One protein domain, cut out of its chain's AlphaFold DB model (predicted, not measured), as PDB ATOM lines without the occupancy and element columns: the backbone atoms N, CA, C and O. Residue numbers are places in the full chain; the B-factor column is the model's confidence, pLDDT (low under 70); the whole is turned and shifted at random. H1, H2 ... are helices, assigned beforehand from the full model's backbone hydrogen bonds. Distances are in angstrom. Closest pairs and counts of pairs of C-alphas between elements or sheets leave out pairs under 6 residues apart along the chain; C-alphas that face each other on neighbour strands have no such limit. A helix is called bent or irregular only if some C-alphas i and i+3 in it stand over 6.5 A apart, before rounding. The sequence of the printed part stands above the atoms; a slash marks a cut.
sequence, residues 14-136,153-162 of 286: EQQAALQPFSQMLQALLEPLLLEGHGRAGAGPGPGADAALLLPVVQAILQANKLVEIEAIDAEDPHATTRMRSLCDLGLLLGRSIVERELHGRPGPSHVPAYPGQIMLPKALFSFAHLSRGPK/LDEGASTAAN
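Overview. This is residues 14 to 136 and 153 to 162 of the 286 residues of the protein "Hypothetical protein" of Dunaliella tertiolecta (UniProt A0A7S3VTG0). Two long helices, H2 and H3, lie side by side as a hairpin, and H1 crosses H3 slantwise on one side of it, reaching H2 with its last residues, 34 to 35. The short helix H4 packs on H1, while the long stretch of residues 103 to 136, with no named element, runs back along the length of the hairpin on the H2 side. The printed part has 133 residues with four named helices, H1, H2, H3 and H4 in chain order, and no named strand; the class is all helix. The whole is only just compact, close to loose, with a radius of gyration of the C-alphas of 16.9 A, and it spans 51 by 38 by 24 A.

Arrangement. Begin with H3, residues 80 to 102, the longest helix. It touches H2, residues 48 to 66, in a helical hairpin, at a shallow tilt of 9 degrees, opposite ways; look at Gly 48 and Glu 102, whose C-alphas are the closest, 4.3 A apart. H1, residues 14 to 35, touches H3 at a steep tilt of 56 degrees, the same way, closest at the C-alphas of Leu 26 and Gly 91, 6.2 A apart. With residues 34 to 35 alone H1 touches residues 48 to 55 of H2, at a steep tilt of 54 degrees, opposite ways; the C-alphas of Leu 34 and Ala 51 come closest, at 4.6 A. The helix packing is mostly crossed, but only just: 1 of these 3 pairs is at a shallow tilt. H4, residues 157 to 160, touches residues 24 to 32 of H1, closest at the C-alphas of Ala 28 and Ala 157, 5.7 A apart. H4 is apart from H2 and H3. Every O i to N i+4 pair is within hydrogen-bond range in H3, against 14 of 18 in H1 and 13 of 15 in H2; H4 is too short for such a pair.

Along the chain. Find C-alpha 80 at (30.305, -45.072, 7.041); from there H3 runs 32.9 A to C-alpha 102. H2 runs 25.6 A from C-alpha 48 to C-alpha 66, with a kink of 37 degrees near residue 55; it is only just irregular, C-alphas 53 and 56 being 6.7 A apart. H1 starts at C-alpha 14, (18.597, -32.141, -1.709), and covers 30.9 A to C-alpha 35; it is irregular, with C-alphas 18 and 21 7.1 A apart, and has a kink of 42 degrees near residue 25. H4 ends at C-alpha 160, (24.430, -20.930, 19.747).

Size, cuts and confidence. The two C-alphas farthest apart are those of Gly 42 and Pro 135, at 53.6 A. The links H1 to H2, 12 residues, and H2 to H3, 13 residues, are long. The link H3 to H4 goes across the cut, where residues 137 to 152 are not printed and C-alphas 136 and 153 are 36.8 A apart. The mean pLDDT of the printed part is 73.6; 50 residues are under 70, among them 36 to 49, 127 to 136 and 155 to 162.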
ATOM      1  N   GLU A  14      18.888 -31.128  -2.734       80.25
ATOM      2  CA  GLU A  14      18.597 -32.141  -1.709       80.25
ATOM      3  C   GLU A  14      19.878 -32.625  -1.003       80.25
ATOM      4  O   GLU A  14      19.927 -32.697   0.228       80.25
ATOM      5  N   GLN A  15      20.960 -32.874  -1.753       76.38
ATOM      6  CA  GLN A  15      22.267 -33.218  -1.176       76.38
ATOM      7  C   GLN A  15      22.877 -32.064  -0.366       76.38
ATOM      8  O   GLN A  15      23.505 -32.305   0.669       76.38
ATOM      9  N   GLN A  16      22.694 -30.811  -0.795       79.75
ATOM     10  CA  GLN A  16      23.170 -29.643  -0.054       79.75
ATOM     11  C   GLN A  16      22.379 -29.443   1.249       79.75
ATOM     12  O   GLN A  16      22.987 -29.213   2.296       79.75
ATOM     13  N   ALA A  17      21.055 -29.626   1.221       82.19
ATOM     14  CA  ALA A  17      20.193 -29.596   2.403       82.19
ATOM     15  C   ALA A  17      20.531 -30.725   3.396       82.19
ATOM     16  O   ALA A  17      20.644 -30.479   4.596       82.19
ATOM     17  N   ALA A  18      20.791 -31.944   2.911       84.75
ATOM     18  CA  ALA A  18      21.215 -33.070   3.749       84.75
ATOM     19  C   ALA A  18      22.557 -32.818   4.470       84.75
ATOM     20  O   ALA A  18      22.770 -33.308   5.580       84.75
ATOM     21  N   LEU A  19      23.455 -32.025   3.873       85.06
ATOM     22  CA  LEU A  19      24.732 -31.616   4.471       85.06
ATOM     23  C   LEU A  19      24.632 -30.350   5.344       85.06
ATOM     24  O   LEU A  19      25.553 -30.080   6.118       85.06
ATOM     25  N   GLN A  20      23.537 -29.586   5.284       86.00
ATOM     26  CA  GLN A  20      23.348 -28.356   6.063       86.00
ATOM     27  C   GLN A  20      23.467 -28.541   7.594       86.00
ATOM     28  O   GLN A  20      24.252 -27.802   8.194       86.00
ATOM     29  N   PRO A  21      22.796 -29.509   8.261       87.62
ATOM     30  CA  PRO A  21      22.914 -29.660   9.716       87.62
ATOM     31  C   PRO A  21      24.331 -30.066  10.145       87.62
ATOM     32  O   PRO A  21      24.839 -29.593  11.162       87.62
ATOM     33  N   PHE A  22      25.019 -30.879   9.337       89.50
ATOM     34  CA  PHE A  22      26.431 -31.203   9.552       89.50
ATOM     35  C   PHE A  22      27.335 -29.985   9.340       89.50
ATOM     36  O   PHE A  22      28.316 -29.831  10.063       89.50
ATOM     37  N   SER A  23      26.992 -29.101   8.397       89.31
ATOM     38  CA  SER A  23      27.723 -27.854   8.150       89.31
ATOM     39  C   SER A  23      27.639 -26.921   9.357       89.31
ATOM     40  O   SER A  23      28.672 -26.471   9.846       89.31
ATOM     41  N   GLN A  24      26.434 -26.706   9.896       89.06
ATOM     42  CA  GLN A  24      26.212 -25.899  11.102       89.06
ATOM     43  C   GLN A  24      26.914 -26.502  12.329       89.06
ATOM     44  O   GLN A  24      27.591 -25.783  13.060       89.06
ATOM     45  N   MET A  25      26.826 -27.823  12.530       90.69
ATOM     46  CA  MET A  25      27.517 -28.515  13.626       90.69
ATOM     47  C   MET A  25      29.046 -28.403  13.514       90.69
ATOM     48  O   MET A  25      29.719 -28.143  14.510       90.69
ATOM     49  N   LEU A  26      29.612 -28.583  12.316       91.19
ATOM     50  CA  LEU A  26      31.052 -28.443  12.098       91.19
ATOM     51  C   LEU A  26      31.502 -26.987  12.245       91.19
ATOM     52  O   LEU A  26      32.530 -26.751  12.872       91.19
ATOM     53  N   GLN A  27      30.734 -26.010  11.755       89.94
ATOM     54  CA  GLN A  27      31.020 -24.588  11.968       89.94
ATOM     55  C   GLN A  27      31.015 -24.244  13.467       89.94
ATOM     56  O   GLN A  27      31.974 -23.651  13.952       89.94
ATOM     57  N   ALA A  28      30.008 -24.696  14.221       87.38
ATOM     58  CA  ALA A  28      29.898 -24.492  15.668       87.38
ATOM     59  C   ALA A  28      31.076 -25.070  16.480       87.38
ATOM     60  O   ALA A  28      31.344 -24.601  17.583       87.38
ATOM     61  N   LEU A  29      31.796 -26.065  15.948       88.44
ATOM     62  CA  LEU A  29      33.000 -26.639  16.565       88.44
ATOM     63  C   LEU A  29      34.300 -25.996  16.056       88.44
ATOM     64  O   LEU A  29      35.239 -25.794  16.825       88.44
ATOM     65  N   LEU A  30      34.371 -25.686  14.759       88.50
ATOM     66  CA  LEU A  30      35.559 -25.133  14.106       88.50
ATOM     67  C   LEU A  30      35.738 -23.640  14.382       88.50
ATOM     68  O   LEU A  30      36.869 -23.191  14.544       88.50
ATOM     69  N   GLU A  31      34.654 -22.868  14.435       87.06
ATOM     70  CA  GLU A  31      34.717 -21.414  14.565       87.06
ATOM     71  C   GLU A  31      35.251 -20.981  15.947       87.06
ATOM     72  O   GLU A  31      36.235 -20.240  15.971       87.06
ATOM     73  N   PRO A  32      34.784 -21.514  17.098       82.88
ATOM     74  CA  PRO A  32      35.419 -21.225  18.387       82.88
ATOM     75  C   PRO A  32      36.874 -21.714  18.449       82.88
ATOM     76  O   PRO A  32      37.749 -21.001  18.934       82.88
ATOM     77  N   LEU A  33      37.170 -22.897  17.894       83.75
ATOM     78  CA  LEU A  33      38.523 -23.462  17.903       83.75
ATOM     79  C   LEU A  33      39.522 -22.623  17.089       83.75
ATOM     80  O   LEU A  33      40.679 -22.507  17.488       83.75
ATOM     81  N   LEU A  34      39.089 -22.029  15.973       82.44
ATOM     82  CA  LEU A  34      39.910 -21.146  15.144       82.44
ATOM     83  C   LEU A  34      39.994 -19.714  15.704       82.44
ATOM     84  O   LEU A  34      41.047 -19.093  15.569       82.44
ATOM     85  N   LEU A  35      38.921 -19.184  16.308       77.75
ATOM     86  CA  LEU A  35      38.817 -17.760  16.674       77.75
ATOM     87  C   LEU A  35      39.068 -17.460  18.164       77.75
ATOM     88  O   LEU A  35      39.694 -16.448  18.479       77.75
ATOM     89  N   GLU A  36      38.626 -18.308  19.101       67.94
ATOM     90  CA  GLU A  36      38.820 -18.068  20.544       67.94
ATOM     91  C   GLU A  36      40.238 -18.433  21.017       67.94
ATOM     92  O   GLU A  36      40.733 -17.848  21.984       67.94
ATOM     93  N   GLY A  37      40.922 -19.353  20.322       55.06
ATOM     94  CA  GLY A  37      42.190 -19.965  20.755       55.06
ATOM     95  C   GLY A  37      43.358 -19.007  21.037       55.06
ATOM     96  O   GLY A  37      44.286 -19.381  21.751       55.06
ATOM     97  N   HIS A  38      43.304 -17.771  20.530       50.34
ATOM     98  CA  HIS A  38      44.303 -16.718  20.768       50.34
ATOM     99  C   HIS A  38      43.713 -15.431  21.380       50.34
ATOM    100  O   HIS A  38      44.451 -14.512  21.743       50.34
ATOM    101  N   GLY A  39      42.389 -15.374  21.583       47.94
ATOM    102  CA  GLY A  39      41.621 -14.180  21.960       47.94
ATOM    103  C   GLY A  39      41.803 -13.677  23.400       47.94
ATOM    104  O   GLY A  39      40.839 -13.209  24.008       47.94
ATOM    105  N   ARG A  40      43.004 -13.781  23.992       45.72
ATOM    106  CA  ARG A  40      43.261 -13.315  25.370       45.72
ATOM    107  C   ARG A  40      44.651 -12.751  25.683       45.72
ATOM    108  O   ARG A  40      44.899 -12.413  26.840       45.72
ATOM    109  N   ALA A  41      45.520 -12.568  24.688       41.34
ATOM    110  CA  ALA A  41      46.751 -11.785  24.826       41.34
ATOM    111  C   ALA A  41      46.645 -10.483  24.011       41.34
ATOM    112  O   ALA A  41      46.517 -10.504  22.789       41.34
ATOM    113  N   GLY A  42      46.677  -9.330  24.688       46.53
ATOM    114  CA  GLY A  42      46.651  -8.031  24.011       46.53
ATOM    115  C   GLY A  42      47.881  -7.826  23.119       46.53
ATOM    116  O   GLY A  42      48.982  -8.206  23.504       46.53
ATOM    117  N   ALA A  43      47.680  -7.183  21.961       44.75
ATOM    118  CA  ALA A  43      48.669  -6.951  20.895       44.75
ATOM    119  C   ALA A  43      49.021  -8.149  19.976       44.75
ATOM    120  O   ALA A  43      50.000  -8.073  19.235       44.75
ATOM    121  N   GLY A  44      48.196  -9.204  19.938       53.34
ATOM    122  CA  GLY A  44      48.184 -10.152  18.812       53.34
ATOM    123  C   GLY A  44      47.610  -9.544  17.512       53.34
ATOM    124  O   GLY A  44      46.881  -8.544  17.571       53.34
ATOM    125  N   PRO A  45      47.920 -10.107  16.328       51.75
ATOM    126  CA  PRO A  45      47.262  -9.733  15.078       51.75
ATOM    127  C   PRO A  45      45.813 -10.254  15.090       51.75
ATOM    128  O   PRO A  45      45.588 -11.433  15.311       51.75
ATOM    129  N   GLY A  46      44.826  -9.377  14.873       60.28
ATOM    130  CA  GLY A  46      43.409  -9.674  15.155       60.28
ATOM    131  C   GLY A  46      42.832 -10.948  14.498       60.28
ATOM    132  O   GLY A  46      43.341 -11.398  13.471       60.28
ATOM    133  N   PRO A  47      41.710 -11.479  15.030       61.31
ATOM    134  CA  PRO A  47      41.376 -12.913  15.079       61.31
ATOM    135  C   PRO A  47      41.494 -13.720  13.778       61.31
ATOM    136  O   PRO A  47      41.889 -14.878  13.830       61.31
ATOM    137  N   GLY A  48      41.227 -13.140  12.603       60.41
ATOM    138  CA  GLY A  48      41.433 -13.832  11.323       60.41
ATOM    139  C   GLY A  48      42.887 -14.233  11.040       60.41
ATOM    140  O   GLY A  48      43.130 -15.222  10.350       60.41
ATOM    141  N   ALA A  49      43.867 -13.512  11.594       65.88
ATOM    142  CA  ALA A  49      45.276 -13.871  11.475       65.88
ATOM    143  C   ALA A  49      45.642 -15.063  12.374       65.88
ATOM    144  O   ALA A  49      46.318 -15.980  11.912       65.88
ATOM    145  N   ASP A  50      45.142 -15.090  13.611       71.19
ATOM    146  CA  ASP A  50      45.292 -16.227  14.527       71.19
ATOM    147  C   ASP A  50      44.597 -17.487  13.978       71.19
ATOM    148  O   ASP A  50      45.165 -18.582  13.975       71.19
ATOM    149  N   ALA A  51      43.405 -17.318  13.403       75.81
ATOM    150  CA  ALA A  51      42.666 -18.368  12.711       75.81
ATOM    151  C   ALA A  51      43.468 -18.955  11.534       75.81
ATOM    152  O   ALA A  51      43.543 -20.174  11.368       75.81
ATOM    153  N   ALA A  52      44.144 -18.104  10.754       77.19
ATOM    154  CA  ALA A  52      45.028 -18.524   9.667       77.19
ATOM    155  C   ALA A  52      46.301 -19.253  10.146       77.19
ATOM    156  O   ALA A  52      46.865 -20.042   9.387       77.19
ATOM    157  N   LEU A  53      46.746 -19.028  11.388       80.19
ATOM    158  CA  LEU A  53      47.852 -19.771  12.011       80.19
ATOM    159  C   LEU A  53      47.410 -21.144  12.547       80.19
ATOM    160  O   LEU A  53      48.207 -22.083  12.529       80.19
ATOM    161  N   LEU A  54      46.153 -21.288  12.982       81.94
ATOM    162  CA  LEU A  54      45.578 -22.563  13.439       81.94
ATOM    163  C   LEU A  54      45.057 -23.451  12.301       81.94
ATOM    164  O   LEU A  54      45.100 -24.680  12.411       81.94
ATOM    165  N   LEU A  55      44.609 -22.864  11.189       86.69
ATOM    166  CA  LEU A  55      44.047 -23.597  10.052       86.69
ATOM    167  C   LEU A  55      44.937 -24.741   9.515       86.69
ATOM    168  O   LEU A  55      44.379 -25.802   9.241       86.69
ATOM    169  N   PRO A  56      46.279 -24.632   9.404       85.44
ATOM    170  CA  PRO A  56      47.132 -25.759   9.007       85.44
ATOM    171  C   PRO A  56      47.053 -26.957   9.961       85.44
ATOM    172  O   PRO A  56      47.118 -28.098   9.510       85.44
ATOM    173  N   VAL A  57      46.884 -26.712  11.266       85.62
ATOM    174  CA  VAL A  57      46.742 -27.762  12.289       85.62
ATOM    175  C   VAL A  57      45.423 -28.504  12.085       85.62
ATOM    176  O   VAL A  57      45.399 -29.731  11.995       85.62
ATOM    177  N   VAL A  58      44.331 -27.747  11.943       87.06
ATOM    178  CA  VAL A  58      42.983 -28.273  11.694       87.06
ATOM    179  C   VAL A  58      42.931 -29.038  10.372       87.06
ATOM    180  O   VAL A  58      42.433 -30.162  10.330       87.06
ATOM    181  N   GLN A  59      43.503 -28.477   9.301       87.94
ATOM    182  CA  GLN A  59      43.566 -29.134   7.997       87.94
ATOM    183  C   GLN A  59      44.360 -30.436   8.054       87.94
ATOM    184  O   GLN A  59      43.892 -31.442   7.527       87.94
ATOM    185  N   ALA A  60      45.515 -30.453   8.722       84.31
ATOM    186  CA  ALA A  60      46.302 -31.669   8.877       84.31
ATOM    187  C   ALA A  60      45.526 -32.742   9.667       84.31
ATOM    188  O   ALA A  60      45.527 -33.905   9.265       84.31
ATOM    189  N   ILE A  61      44.810 -32.370  10.738       86.25
ATOM    190  CA  ILE A  61      43.971 -33.299  11.520       86.25
ATOM    191  C   ILE A  61      42.839 -33.876  10.659       86.25
ATOM    192  O   ILE A  61      42.672 -35.094  10.617       86.25
ATOM    193  N   LEU A  62      42.080 -33.047   9.941       88.75
ATOM    194  CA  LEU A  62      40.984 -33.520   9.085       88.75
ATOM    195  C   LEU A  62      41.494 -34.382   7.915       88.75
ATOM    196  O   LEU A  62      40.918 -35.428   7.624       88.75
ATOM    197  N   GLN A  63      42.627 -34.014   7.307       86.25
ATOM    198  CA  GLN A  63      43.308 -34.848   6.311       86.25
ATOM    199  C   GLN A  63      43.733 -36.196   6.896       86.25
ATOM    200  O   GLN A  63      43.497 -37.220   6.261       86.25
ATOM    201  N   ALA A  64      44.307 -36.217   8.104       82.12
ATOM    202  CA  ALA A  64      44.708 -37.449   8.776       82.12
ATOM    203  C   ALA A  64      43.510 -38.382   9.007       82.12
ATOM    204  O   ALA A  64      43.626 -39.569   8.718       82.12
ATOM    205  N   ASN A  65      42.362 -37.853   9.455       83.31
ATOM    206  CA  ASN A  65      41.121 -38.623   9.619       83.31
ATOM    207  C   ASN A  65      40.620 -39.193   8.277       83.31
ATOM    208  O   ASN A  65      40.288 -40.375   8.197       83.31
ATOM    209  N   LYS A  66      40.675 -38.405   7.192       82.69
ATOM    210  CA  LYS A  66      40.316 -38.851   5.831       82.69
ATOM    211  C   LYS A  66      41.147 -40.056   5.343       82.69
ATOM    212  O   LYS A  66      40.653 -40.835   4.526       82.69
ATOM    213  N   LEU A  67      42.377 -40.245   5.846       75.88
ATOM    214  CA  LEU A  67      43.241 -41.386   5.488       75.88
ATOM    215  C   LEU A  67      42.777 -42.732   6.074       75.88
ATOM    216  O   LEU A  67      43.296 -43.770   5.660       75.88
ATOM    217  N   VAL A  68      41.875 -42.735   7.057       75.38
ATOM    218  CA  VAL A  68      41.555 -43.901   7.897       75.38
ATOM    219  C   VAL A  68      40.350 -44.690   7.356       75.38
ATOM    220  O   VAL A  68      39.578 -44.185   6.534       75.38
ATOM    221  N   GLU A  69      40.193 -45.933   7.812       70.75
ATOM    222  CA  GLU A  69      38.957 -46.728   7.743       70.75
ATOM    223  C   GLU A  69      38.422 -46.978   9.166       70.75
ATOM    224  O   GLU A  69      39.187 -47.243  10.102       70.75
ATOM    225  N   ILE A  70      37.104 -46.863   9.354       68.62
ATOM    226  CA  ILE A  70      36.471 -47.008  10.674       68.62
ATOM    227  C   ILE A  70      36.099 -48.479  10.889       68.62
ATOM    228  O   ILE A  70      34.929 -48.839  10.811       68.62
ATOM    229  N   GLU A  71      37.084 -49.347  11.155       61.34
ATOM    230  CA  GLU A  71      36.875 -50.811  11.265       61.34
ATOM    231  C   GLU A  71      35.742 -51.222  12.233       61.34
ATOM    232  O   GLU A  71      35.127 -52.264  12.032       61.34
ATOM    233  N   ALA A  72      35.434 -50.406  13.248       61.00
ATOM    234  CA  ALA A  72      34.344 -50.650  14.197       61.00
ATOM    235  C   ALA A  72      32.926 -50.364  13.651       61.00
ATOM    236  O   ALA A  72      31.959 -50.693  14.327       61.00
ATOM    237  N   ILE A  73      32.794 -49.728  12.479       61.16
ATOM    238  CA  ILE A  73      31.506 -49.350  11.861       61.16
ATOM    239  C   ILE A  73      31.406 -49.862  10.412       61.16
ATOM    240  O   ILE A  73      30.323 -50.229   9.972       61.16
ATOM    241  N   ASP A  74      32.519 -49.967   9.678       62.78
ATOM    242  CA  ASP A  74      32.544 -50.402   8.266       62.78
ATOM    243  C   ASP A  74      32.011 -51.839   8.052       62.78
ATOM    244  O   ASP A  74      31.600 -52.199   6.951       62.78
ATOM    245  N   ALA A  75      31.990 -52.656   9.113       64.56
ATOM    246  CA  ALA A  75      31.393 -53.994   9.122       64.56
ATOM    247  C   ALA A  75      29.853 -53.995   9.246       64.56
ATOM    248  O   ALA A  75      29.222 -54.991   8.897       64.56
ATOM    249  N   GLU A  76      29.258 -52.903   9.736       71.25
ATOM    250  CA  GLU A  76      27.805 -52.725   9.895       71.25
ATOM    251  C   GLU A  76      27.222 -51.784   8.824       71.25
ATOM    252  O   GLU A  76      26.081 -51.960   8.399       71.25
ATOM    253  N   ASP A  77      28.009 -50.815   8.341       76.69
ATOM    254  CA  ASP A  77      27.620 -49.843   7.315       76.69
ATOM    255  C   ASP A  77      28.773 -49.598   6.312       76.69
ATOM    256  O   ASP A  77      29.713 -48.854   6.619       76.69
ATOM    257  N   PRO A  78      28.694 -50.138   5.075       72.94
ATOM    258  CA  PRO A  78      29.749 -50.033   4.057       72.94
ATOM    259  C   PRO A  78      29.863 -48.633   3.420       72.94
ATOM    260  O   PRO A  78      30.575 -48.433   2.430       72.94
ATOM    261  N   HIS A  79      29.123 -47.647   3.928       81.50
ATOM    262  CA  HIS A  79      29.194 -46.248   3.522       81.50
ATOM    263  C   HIS A  79      29.661 -45.333   4.666       81.50
ATOM    264  O   HIS A  79      29.917 -44.153   4.415       81.50
ATOM    265  N   ALA A  80      29.849 -45.848   5.888       80.75
ATOM    266  CA  ALA A  80      30.305 -45.072   7.041       80.75
ATOM    267  C   ALA A  80      31.654 -44.381   6.790       80.75
ATOM    268  O   ALA A  80      31.769 -43.167   6.988       80.75
ATOM    269  N   THR A  81      32.651 -45.108   6.271       80.12
ATOM    270  CA  THR A  81      33.944 -44.518   5.894       80.12
ATOM    271  C   THR A  81      33.791 -43.429   4.823       80.12
ATOM    272  O   THR A  81      34.412 -42.372   4.936       80.12
ATOM    273  N   THR A  82      32.934 -43.620   3.813       83.19
ATOM    274  CA  THR A  82      32.678 -42.605   2.772       83.19
ATOM    275  C   THR A  82      32.064 -41.336   3.366       83.19
ATOM    276  O   THR A  82      32.570 -40.244   3.111       83.19
ATOM    277  N   ARG A  83      31.035 -41.464   4.219       85.38
ATOM    278  CA  ARG A  83      30.395 -40.311   4.878       85.38
ATOM    279  C   ARG A  83      31.357 -39.580   5.818       85.38
ATOM    280  O   ARG A  83      31.353 -38.353   5.845       85.38
ATOM    281  N   MET A  84      32.231 -40.293   6.532       86.12
ATOM    282  CA  MET A  84      33.285 -39.662   7.338       86.12
ATOM    283  C   MET A  84      34.260 -38.847   6.476       86.12
ATOM    284  O   MET A  84      34.627 -37.738   6.865       86.12
ATOM    285  N   ARG A  85      34.625 -39.329   5.280       87.38
ATOM    286  CA  ARG A  85      35.454 -38.557   4.338       87.38
ATOM    287  C   ARG A  85      34.722 -37.316   3.812       87.38
ATOM    288  O   ARG A  85      35.337 -36.254   3.787       87.38
ATOM    289  N   SER A  86      33.419 -37.399   3.515       88.69
ATOM    290  CA  SER A  86      32.585 -36.223   3.196       88.69
ATOM    291  C   SER A  86      32.555 -35.199   4.336       88.69
ATOM    292  O   SER A  86      32.696 -34.009   4.081       88.69
ATOM    293  N   LEU A  87      32.440 -35.637   5.595       90.06
ATOM    294  CA  LEU A  87      32.484 -34.744   6.761       90.06
ATOM    295  C   LEU A  87      33.872 -34.118   6.978       90.06
ATOM    296  O   LEU A  87      33.964 -32.950   7.355       90.06
ATOM    297  N   CYS A  88      34.955 -34.851   6.695       90.81
ATOM    298  CA  CYS A  88      36.310 -34.293   6.711       90.81
ATOM    299  C   CYS A  88      36.488 -33.225   5.623       90.81
ATOM    300  O   CYS A  88      37.014 -32.153   5.910       90.81
ATOM    301  N   ASP A  89      36.016 -33.486   4.401       90.75
ATOM    302  CA  ASP A  89      36.078 -32.534   3.286       90.75
ATOM    303  C   ASP A  89      35.201 -31.296   3.543       90.75
ATOM    304  O   ASP A  89      35.632 -30.169   3.288       90.75
ATOM    305  N   LEU A  90      34.026 -31.476   4.157       91.19
ATOM    306  CA  LEU A  90      33.159 -30.387   4.613       91.19
ATOM    307  C   LEU A  90      33.856 -29.508   5.663       91.19
ATOM    308  O   LEU A  90      33.862 -28.286   5.539       91.19
ATOM    309  N   GLY A  91      34.502 -30.116   6.664       91.81
ATOM    310  CA  GLY A  91      35.276 -29.391   7.676       91.81
ATOM    311  C   GLY A  91      36.506 -28.672   7.104       91.81
ATOM    312  O   GLY A  91      36.822 -27.560   7.525       91.81
ATOM    313  N   LEU A  92      37.180 -29.271   6.113       91.44
ATOM    314  CA  LEU A  92      38.308 -28.657   5.400       91.44
ATOM    315  C   LEU A  92      37.877 -27.412   4.617       91.44
ATOM    316  O   LEU A  92      38.625 -26.433   4.566       91.44
ATOM    317  N   LEU A  93      36.685 -27.454   4.019       91.38
ATOM    318  CA  LEU A  93      36.095 -26.349   3.275       91.38
ATOM    319  C   LEU A  93      35.611 -25.237   4.223       91.38
ATOM    320  O   LEU A  93      36.044 -24.097   4.082       91.38
ATOM    321  N   LEU A  94      34.832 -25.582   5.256       91.31
ATOM    322  CA  LEU A  94      34.371 -24.650   6.297       91.31
ATOM    323  C   LEU A  94      35.530 -23.916   6.980       91.31
ATOM    324  O   LEU A  94      35.493 -22.695   7.098       91.31
ATOM    325  N   GLY A  95      36.585 -24.633   7.384       89.06
ATOM    326  CA  GLY A  95      37.749 -24.024   8.031       89.06
ATOM    327  C   GLY A  95      38.457 -22.986   7.152       89.06
ATOM    328  O   GLY A  95      38.938 -21.978   7.667       89.06
ATOM    329  N   ARG A  96      38.485 -23.186   5.826       88.75
ATOM    330  CA  ARG A  96      38.987 -22.176   4.877       88.75
ATOM    331  C   ARG A  96      38.047 -20.982   4.805       88.75
ATOM    332  O   ARG A  96      38.505 -19.865   5.008       88.75
ATOM    333  N   SER A  97      36.751 -21.214   4.603       89.38
ATOM    334  CA  SER A  97      35.762 -20.140   4.476       89.38
ATOM    335  C   SER A  97      35.659 -19.268   5.737       89.38
ATOM    336  O   SER A  97      35.522 -18.055   5.612       89.38
ATOM    337  N   ILE A  98      35.796 -19.842   6.942       87.00
ATOM    338  CA  ILE A  98      35.869 -19.086   8.210       87.00
ATOM    339  C   ILE A  98      37.092 -18.153   8.212       87.00
ATOM    340  O   ILE A  98      36.961 -16.959   8.472       87.00
ATOM    341  N   VAL A  99      38.283 -18.665   7.882       85.50
ATOM    342  CA  VAL A  99      39.509 -17.847   7.840       85.50
ATOM    343  C   VAL A  99      39.442 -16.783   6.746       85.50
ATOM    344  O   VAL A  99      39.828 -15.640   6.979       85.50
ATOM    345  N   GLU A 100      38.917 -17.125   5.571       85.12
ATOM    346  CA  GLU A 100      38.694 -16.179   4.479       85.12
ATOM    347  C   GLU A 100      37.746 -15.054   4.916       85.12
ATOM    348  O   GLU A 100      38.080 -13.886   4.710       85.12
ATOM    349  N   ARG A 101      36.625 -15.370   5.588       85.44
ATOM    350  CA  ARG A 101      35.677 -14.394   6.163       85.44
ATOM    351  C   ARG A 101      36.380 -13.418   7.114       85.44
ATOM    352  O   ARG A 101      36.310 -12.210   6.907       85.44
ATOM    353  N   GLU A 102      37.127 -13.919   8.098       82.62
ATOM    354  CA  GLU A 102      37.797 -13.071   9.103       82.62
ATOM    355  C   GLU A 102      39.010 -12.277   8.571       82.62
ATOM    356  O   GLU A 102      39.425 -11.275   9.174       82.62
ATOM    357  N   LEU A 103      39.574 -12.698   7.432       76.44
ATOM    358  CA  LEU A 103      40.631 -11.989   6.703       76.44
ATOM    359  C   LEU A 103      40.111 -11.009   5.634       76.44
ATOM    360  O   LEU A 103      40.934 -10.347   4.997       76.44
ATOM    361  N   HIS A 104      38.797 -10.856   5.421       77.75
ATOM    362  CA  HIS A 104      38.277  -9.958   4.378       77.75
ATOM    363  C   HIS A 104      38.829  -8.524   4.514       77.75
ATOM    364  O   HIS A 104      38.617  -7.829   5.509       77.75
ATOM    365  N   GLY A 105      39.569  -8.080   3.492       63.00
ATOM    366  CA  GLY A 105      40.210  -6.760   3.448       63.00
ATOM    367  C   GLY A 105      41.421  -6.575   4.378       63.00
ATOM    368  O   GLY A 105      41.910  -5.453   4.503       63.00
ATOM    369  N   ARG A 106      41.919  -7.636   5.026       67.75
ATOM    370  CA  ARG A 106      43.063  -7.600   5.954       67.75
ATOM    371  C   ARG A 106      44.250  -8.399   5.400       67.75
ATOM    372  O   ARG A 106      44.046  -9.419   4.746       67.75
ATOM    373  N   PRO A 107      45.504  -7.988   5.667       63.00
ATOM    374  CA  PRO A 107      46.650  -8.845   5.395       63.00
ATOM    375  C   PRO A 107      46.610 -10.070   6.318       63.00
ATOM    376  O   PRO A 107      46.468  -9.932   7.533       63.00
ATOM    377  N   GLY A 108      46.759 -11.264   5.741       66.00
ATOM    378  CA  GLY A 108      47.013 -12.484   6.508       66.00
ATOM    379  C   GLY A 108      48.391 -12.466   7.193       66.00
ATOM    380  O   GLY A 108      49.200 -11.567   6.937       66.00
ATOM    381  N   PRO A 109      48.690 -13.454   8.055       68.12
ATOM    382  CA  PRO A 109      49.997 -13.562   8.699       68.12
ATOM    383  C   PRO A 109      51.114 -13.672   7.651       68.12
ATOM    384  O   PRO A 109      51.015 -14.429   6.687       68.12
ATOM    385  N   SER A 110      52.210 -12.938   7.863       67.56
ATOM    386  CA  SER A 110      53.355 -12.875   6.936       67.56
ATOM    387  C   SER A 110      54.097 -14.206   6.765       67.56
ATOM    388  O   SER A 110      54.845 -14.376   5.804       67.56
ATOM    389  N   HIS A 111      53.887 -15.149   7.685       72.38
ATOM    390  CA  HIS A 111      54.372 -16.519   7.611       72.38
ATOM    391  C   HIS A 111      53.371 -17.453   8.301       72.38
ATOM    392  O   HIS A 111      53.200 -17.396   9.519       72.38
ATOM    393  N   VAL A 112      52.746 -18.346   7.533       70.31
ATOM    394  CA  VAL A 112      51.958 -19.463   8.067       70.31
ATOM    395  C   VAL A 112      52.912 -20.637   8.321       70.31
ATOM    396  O   VAL A 112      53.537 -21.107   7.368       70.31
ATOM    397  N   PRO A 113      53.072 -21.124   9.566       66.12
ATOM    398  CA  PRO A 113      53.950 -22.252   9.840       66.12
ATOM    399  C   PRO A 113      53.381 -23.540   9.235       66.12
ATOM    400  O   PRO A 113      52.234 -23.910   9.485       66.12
ATOM    401  N   ALA A 114      54.207 -24.259   8.473       69.50
ATOM    402  CA  ALA A 114      53.898 -25.633   8.101       69.50
ATOM    403  C   ALA A 114      53.815 -26.485   9.377       69.50
ATOM    404  O   ALA A 114      54.725 -26.435  10.207       69.50
ATOM    405  N   TYR A 115      52.734 -27.250   9.542       69.69
ATOM    406  CA  TYR A 115      52.522 -28.065  10.739       69.69
ATOM    407  C   TYR A 115      53.631 -29.133  10.871       69.69
ATOM    408  O   TYR A 115      53.730 -30.000  10.001       69.69
ATOM    409  N   PRO A 116      54.469 -29.098  11.928       54.91
ATOM    410  CA  PRO A 116      55.658 -29.948  12.023       54.91
ATOM    411  C   PRO A 116      55.411 -31.258  12.790       54.91
ATOM    412  O   PRO A 116      56.333 -32.054  12.962       54.91
ATOM    413  N   GLY A 117      54.203 -31.456  13.325       67.56
ATOM    414  CA  GLY A 117      53.873 -32.582  14.192       67.56
ATOM    415  C   GLY A 117      53.480 -33.847  13.431       67.56
ATOM    416  O   GLY A 117      52.997 -33.801  12.301       67.56
ATOM    417  N   GLN A 118      53.609 -34.995  14.096       72.25
ATOM    418  CA  GLN A 118      52.889 -36.203  13.704       72.25
ATOM    419  C   GLN A 118      51.522 -36.207  14.398       72.25
ATOM    420  O   GLN A 118      51.449 -36.123  15.622       72.25
ATOM    421  N   ILE A 119      50.439 -36.355  13.633       77.00
ATOM    422  CA  ILE A 119      49.098 -36.516  14.205       77.00
ATOM    423  C   ILE A 119      48.914 -37.949  14.695       77.00
ATOM    424  O   ILE A 119      49.096 -38.912  13.948       77.00
ATOM    425  N   MET A 120      48.522 -38.079  15.959       75.31
ATOM    426  CA  MET A 120      48.143 -39.344  16.577       75.31
ATOM    427  C   MET A 120      46.624 -39.387  16.728       75.31
ATOM    428  O   MET A 120      46.065 -38.725  17.597       75.31
ATOM    429  N   LEU A 121      45.957 -40.169  15.880       74.81
ATOM    430  CA  LEU A 121      44.515 -40.390  15.987       74.81
ATOM    431  C   LEU A 121      44.200 -41.456  17.060       74.81
ATOM    432  O   LEU A 121      44.968 -42.416  17.203       74.81
ATOM    433  N   PRO A 122      43.088 -41.330  17.812       75.94
ATOM    434  CA  PRO A 122      42.690 -42.320  18.812       75.94
ATOM    435  C   PRO A 122      42.462 -43.716  18.212       75.94
ATOM    436  O   PRO A 122      41.467 -43.960  17.535       75.94
ATOM    437  N   LYS A 123      43.348 -44.672  18.524       72.44
ATOM    438  CA  LYS A 123      43.292 -46.063  18.018       72.44
ATOM    439  C   LYS A 123      41.993 -46.821  18.340       72.44
ATOM    440  O   LYS A 123      41.729 -47.841  17.720       72.44
ATOM    441  N   ALA A 124      41.207 -46.347  19.307       73.44
ATOM    442  CA  ALA A 124      39.894 -46.904  19.644       73.44
ATOM    443  C   ALA A 124      38.787 -46.529  18.634       73.44
ATOM    444  O   ALA A 124      37.736 -47.156  18.635       73.44
ATOM    445  N   LEU A 125      39.019 -45.512  17.796       67.81
ATOM    446  CA  LEU A 125      38.082 -45.010  16.783       67.81
ATOM    447  C   LEU A 125      38.624 -45.167  15.351       67.81
ATOM    448  O   LEU A 125      37.866 -45.095  14.388       67.81
ATOM    449  N   PHE A 126      39.941 -45.348  15.205       73.25
ATOM    450  CA  PHE A 126      40.665 -45.161  13.949       73.25
ATOM    451  C   PHE A 126      41.708 -46.265  13.723       73.25
ATOM    452  O   PHE A 126      42.655 -46.391  14.504       73.25
ATOM    453  N   SER A 127      41.565 -47.031  12.633       69.00
ATOM    454  CA  SER A 127      42.482 -48.120  12.271       69.00
ATOM    455  C   SER A 127      43.234 -47.869  10.964       69.00
ATOM    456  O   SER A 127      42.695 -47.370   9.980       69.00
ATOM    457  N   PHE A 128      44.505 -48.267  10.948       68.12
ATOM    458  CA  PHE A 128      45.396 -48.164   9.789       68.12
ATOM    459  C   PHE A 128      45.642 -49.524   9.107       68.12
ATOM    460  O   PHE A 128      46.554 -49.649   8.288       68.12
ATOM    461  N   ALA A 129      44.873 -50.565   9.454       63.94
ATOM    462  CA  ALA A 129      45.088 -51.926   8.959       63.94
ATOM    463  C   ALA A 129      44.968 -52.030   7.426       63.94
ATOM    464  O   ALA A 129      45.728 -52.767   6.795       63.94
ATOM    465  N   HIS A 130      44.097 -51.235   6.807       61.38
ATOM    466  CA  HIS A 130      43.939 -51.114   5.354       61.38
ATOM    467  C   HIS A 130      45.197 -50.629   4.627       61.38
ATOM    468  O   HIS A 130      45.456 -51.060   3.508       61.38
ATOM    469  N   LEU A 131      46.043 -49.821   5.278       60.12
ATOM    470  CA  LEU A 131      47.346 -49.422   4.732       60.12
ATOM    471  C   LEU A 131      48.365 -50.577   4.721       60.12
ATOM    472  O   LEU A 131      49.356 -50.507   3.995       60.12
ATOM    473  N   SER A 132      48.126 -51.633   5.511       57.72
ATOM    474  CA  SER A 132      48.947 -52.854   5.553       57.72
ATOM    475  C   SER A 132      48.402 -53.998   4.685       57.72
ATOM    476  O   SER A 132      49.160 -54.890   4.302       57.72
ATOM    477  N   ARG A 133      47.110 -53.963   4.326       55.25
ATOM    478  CA  ARG A 133      46.486 -54.901   3.383       55.25
ATOM    479  C   ARG A 133      46.828 -54.475   1.948       55.25
ATOM    480  O   ARG A 133      46.344 -53.463   1.450       55.25
ATOM    481  N   GLY A 134      47.689 -55.238   1.277       47.09
ATOM    482  CA  GLY A 134      47.954 -55.068  -0.156       47.09
ATOM    483  C   GLY A 134      46.956 -55.841  -1.040       47.09
ATOM    484  O   GLY A 134      46.295 -56.750  -0.541       47.09
ATOM    485  N   PRO A 135      46.897 -55.555  -2.358       43.81
ATOM    486  CA  PRO A 135      47.298 -54.294  -2.979       43.81
ATOM    487  C   PRO A 135      46.379 -53.163  -2.491       43.81
ATOM    488  O   PRO A 135      45.237 -53.420  -2.128       43.81
ATOM    489  N   LYS A 136      46.875 -51.917  -2.487       48.44
ATOM    490  CA  LYS A 136      46.128 -50.765  -1.951       48.44
ATOM    491  C   LYS A 136      44.691 -50.745  -2.503       48.44
ATOM    492  O   LYS A 136      44.559 -50.719  -3.734       48.44
ATOM    493  N   LEU A 153      27.966 -20.282   5.712       78.31
ATOM    494  CA  LEU A 153      28.434 -19.829   7.021       78.31
ATOM    495  C   LEU A 153      27.304 -19.071   7.713       78.31
ATOM    496  O   LEU A 153      26.937 -17.972   7.299       78.31
ATOM    497  N   ASP A 154      26.771 -19.656   8.775       77.56
ATOM    498  CA  ASP A 154      25.735 -19.054   9.602       77.56
ATOM    499  C   ASP A 154      26.383 -18.119  10.635       77.56
ATOM    500  O   ASP A 154      27.047 -18.576  11.568       77.56
ATOM    501  N   GLU A 155      26.214 -16.802  10.477       68.38
ATOM    502  CA  GLU A 155      26.738 -15.801  11.426       68.38
ATOM    503  C   GLU A 155      26.131 -15.942  12.842       68.38
ATOM    504  O   GLU A 155      26.699 -15.440  13.812       68.38
ATOM    505  N   GLY A 156      25.002 -16.651  12.986       56.25
ATOM    506  CA  GLY A 156      24.373 -16.973  14.268       56.25
ATOM    507  C   GLY A 156      24.883 -18.259  14.932       56.25
ATOM    508  O   GLY A 156      24.648 -18.454  16.125       56.25
ATOM    509  N   ALA A 157      25.607 -19.136  14.227       56.28
ATOM    510  CA  ALA A 157      26.047 -20.415  14.798       56.28
ATOM    511  C   ALA A 157      27.001 -20.227  15.995       56.28
ATOM    512  O   ALA A 157      26.862 -20.906  17.017       56.28
ATOM    513  N   SER A 158      27.909 -19.248  15.917       51.34
ATOM    514  CA  SER A 158      28.855 -18.923  16.997       51.34
ATOM    515  C   SER A 158      28.187 -18.470  18.302       51.34
ATOM    516  O   SER A 158      28.742 -18.699  19.376       51.34
ATOM    517  N   THR A 159      26.986 -17.876  18.262       48.06
ATOM    518  CA  THR A 159      26.236 -17.527  19.484       48.06
ATOM    519  C   THR A 159      25.422 -18.687  20.058       48.06
ATOM    520  O   THR A 159      25.092 -18.647  21.242       48.06
ATOM    521  N   ALA A 160      25.131 -19.731  19.276       44.47
ATOM    522  CA  ALA A 160      24.430 -20.930  19.747       44.47
ATOM    523  C   ALA A 160      25.375 -21.995  20.341       44.47
ATOM    524  O   ALA A 160      24.976 -22.756  21.222       44.47
ATOM    525  N   ALA A 161      26.631 -22.038  19.889       47.62
ATOM    526  CA  ALA A 161      27.603 -23.086  20.218       47.62
ATOM    527  C   ALA A 161      28.149 -23.076  21.664       47.62
ATOM    528  O   ALA A 161      28.913 -23.968  22.029       47.62
ATOM    529  N   ASN A 162      27.815 -22.069  22.480       43.34
ATOM    530  CA  ASN A 162      28.597 -21.712  23.670       43.34
ATOM    531  C   ASN A 162      27.801 -21.849  24.998       43.34
ATOM    532  O   ASN A 162      27.470 -20.842  25.628       43.34
TER     533      ASN A 162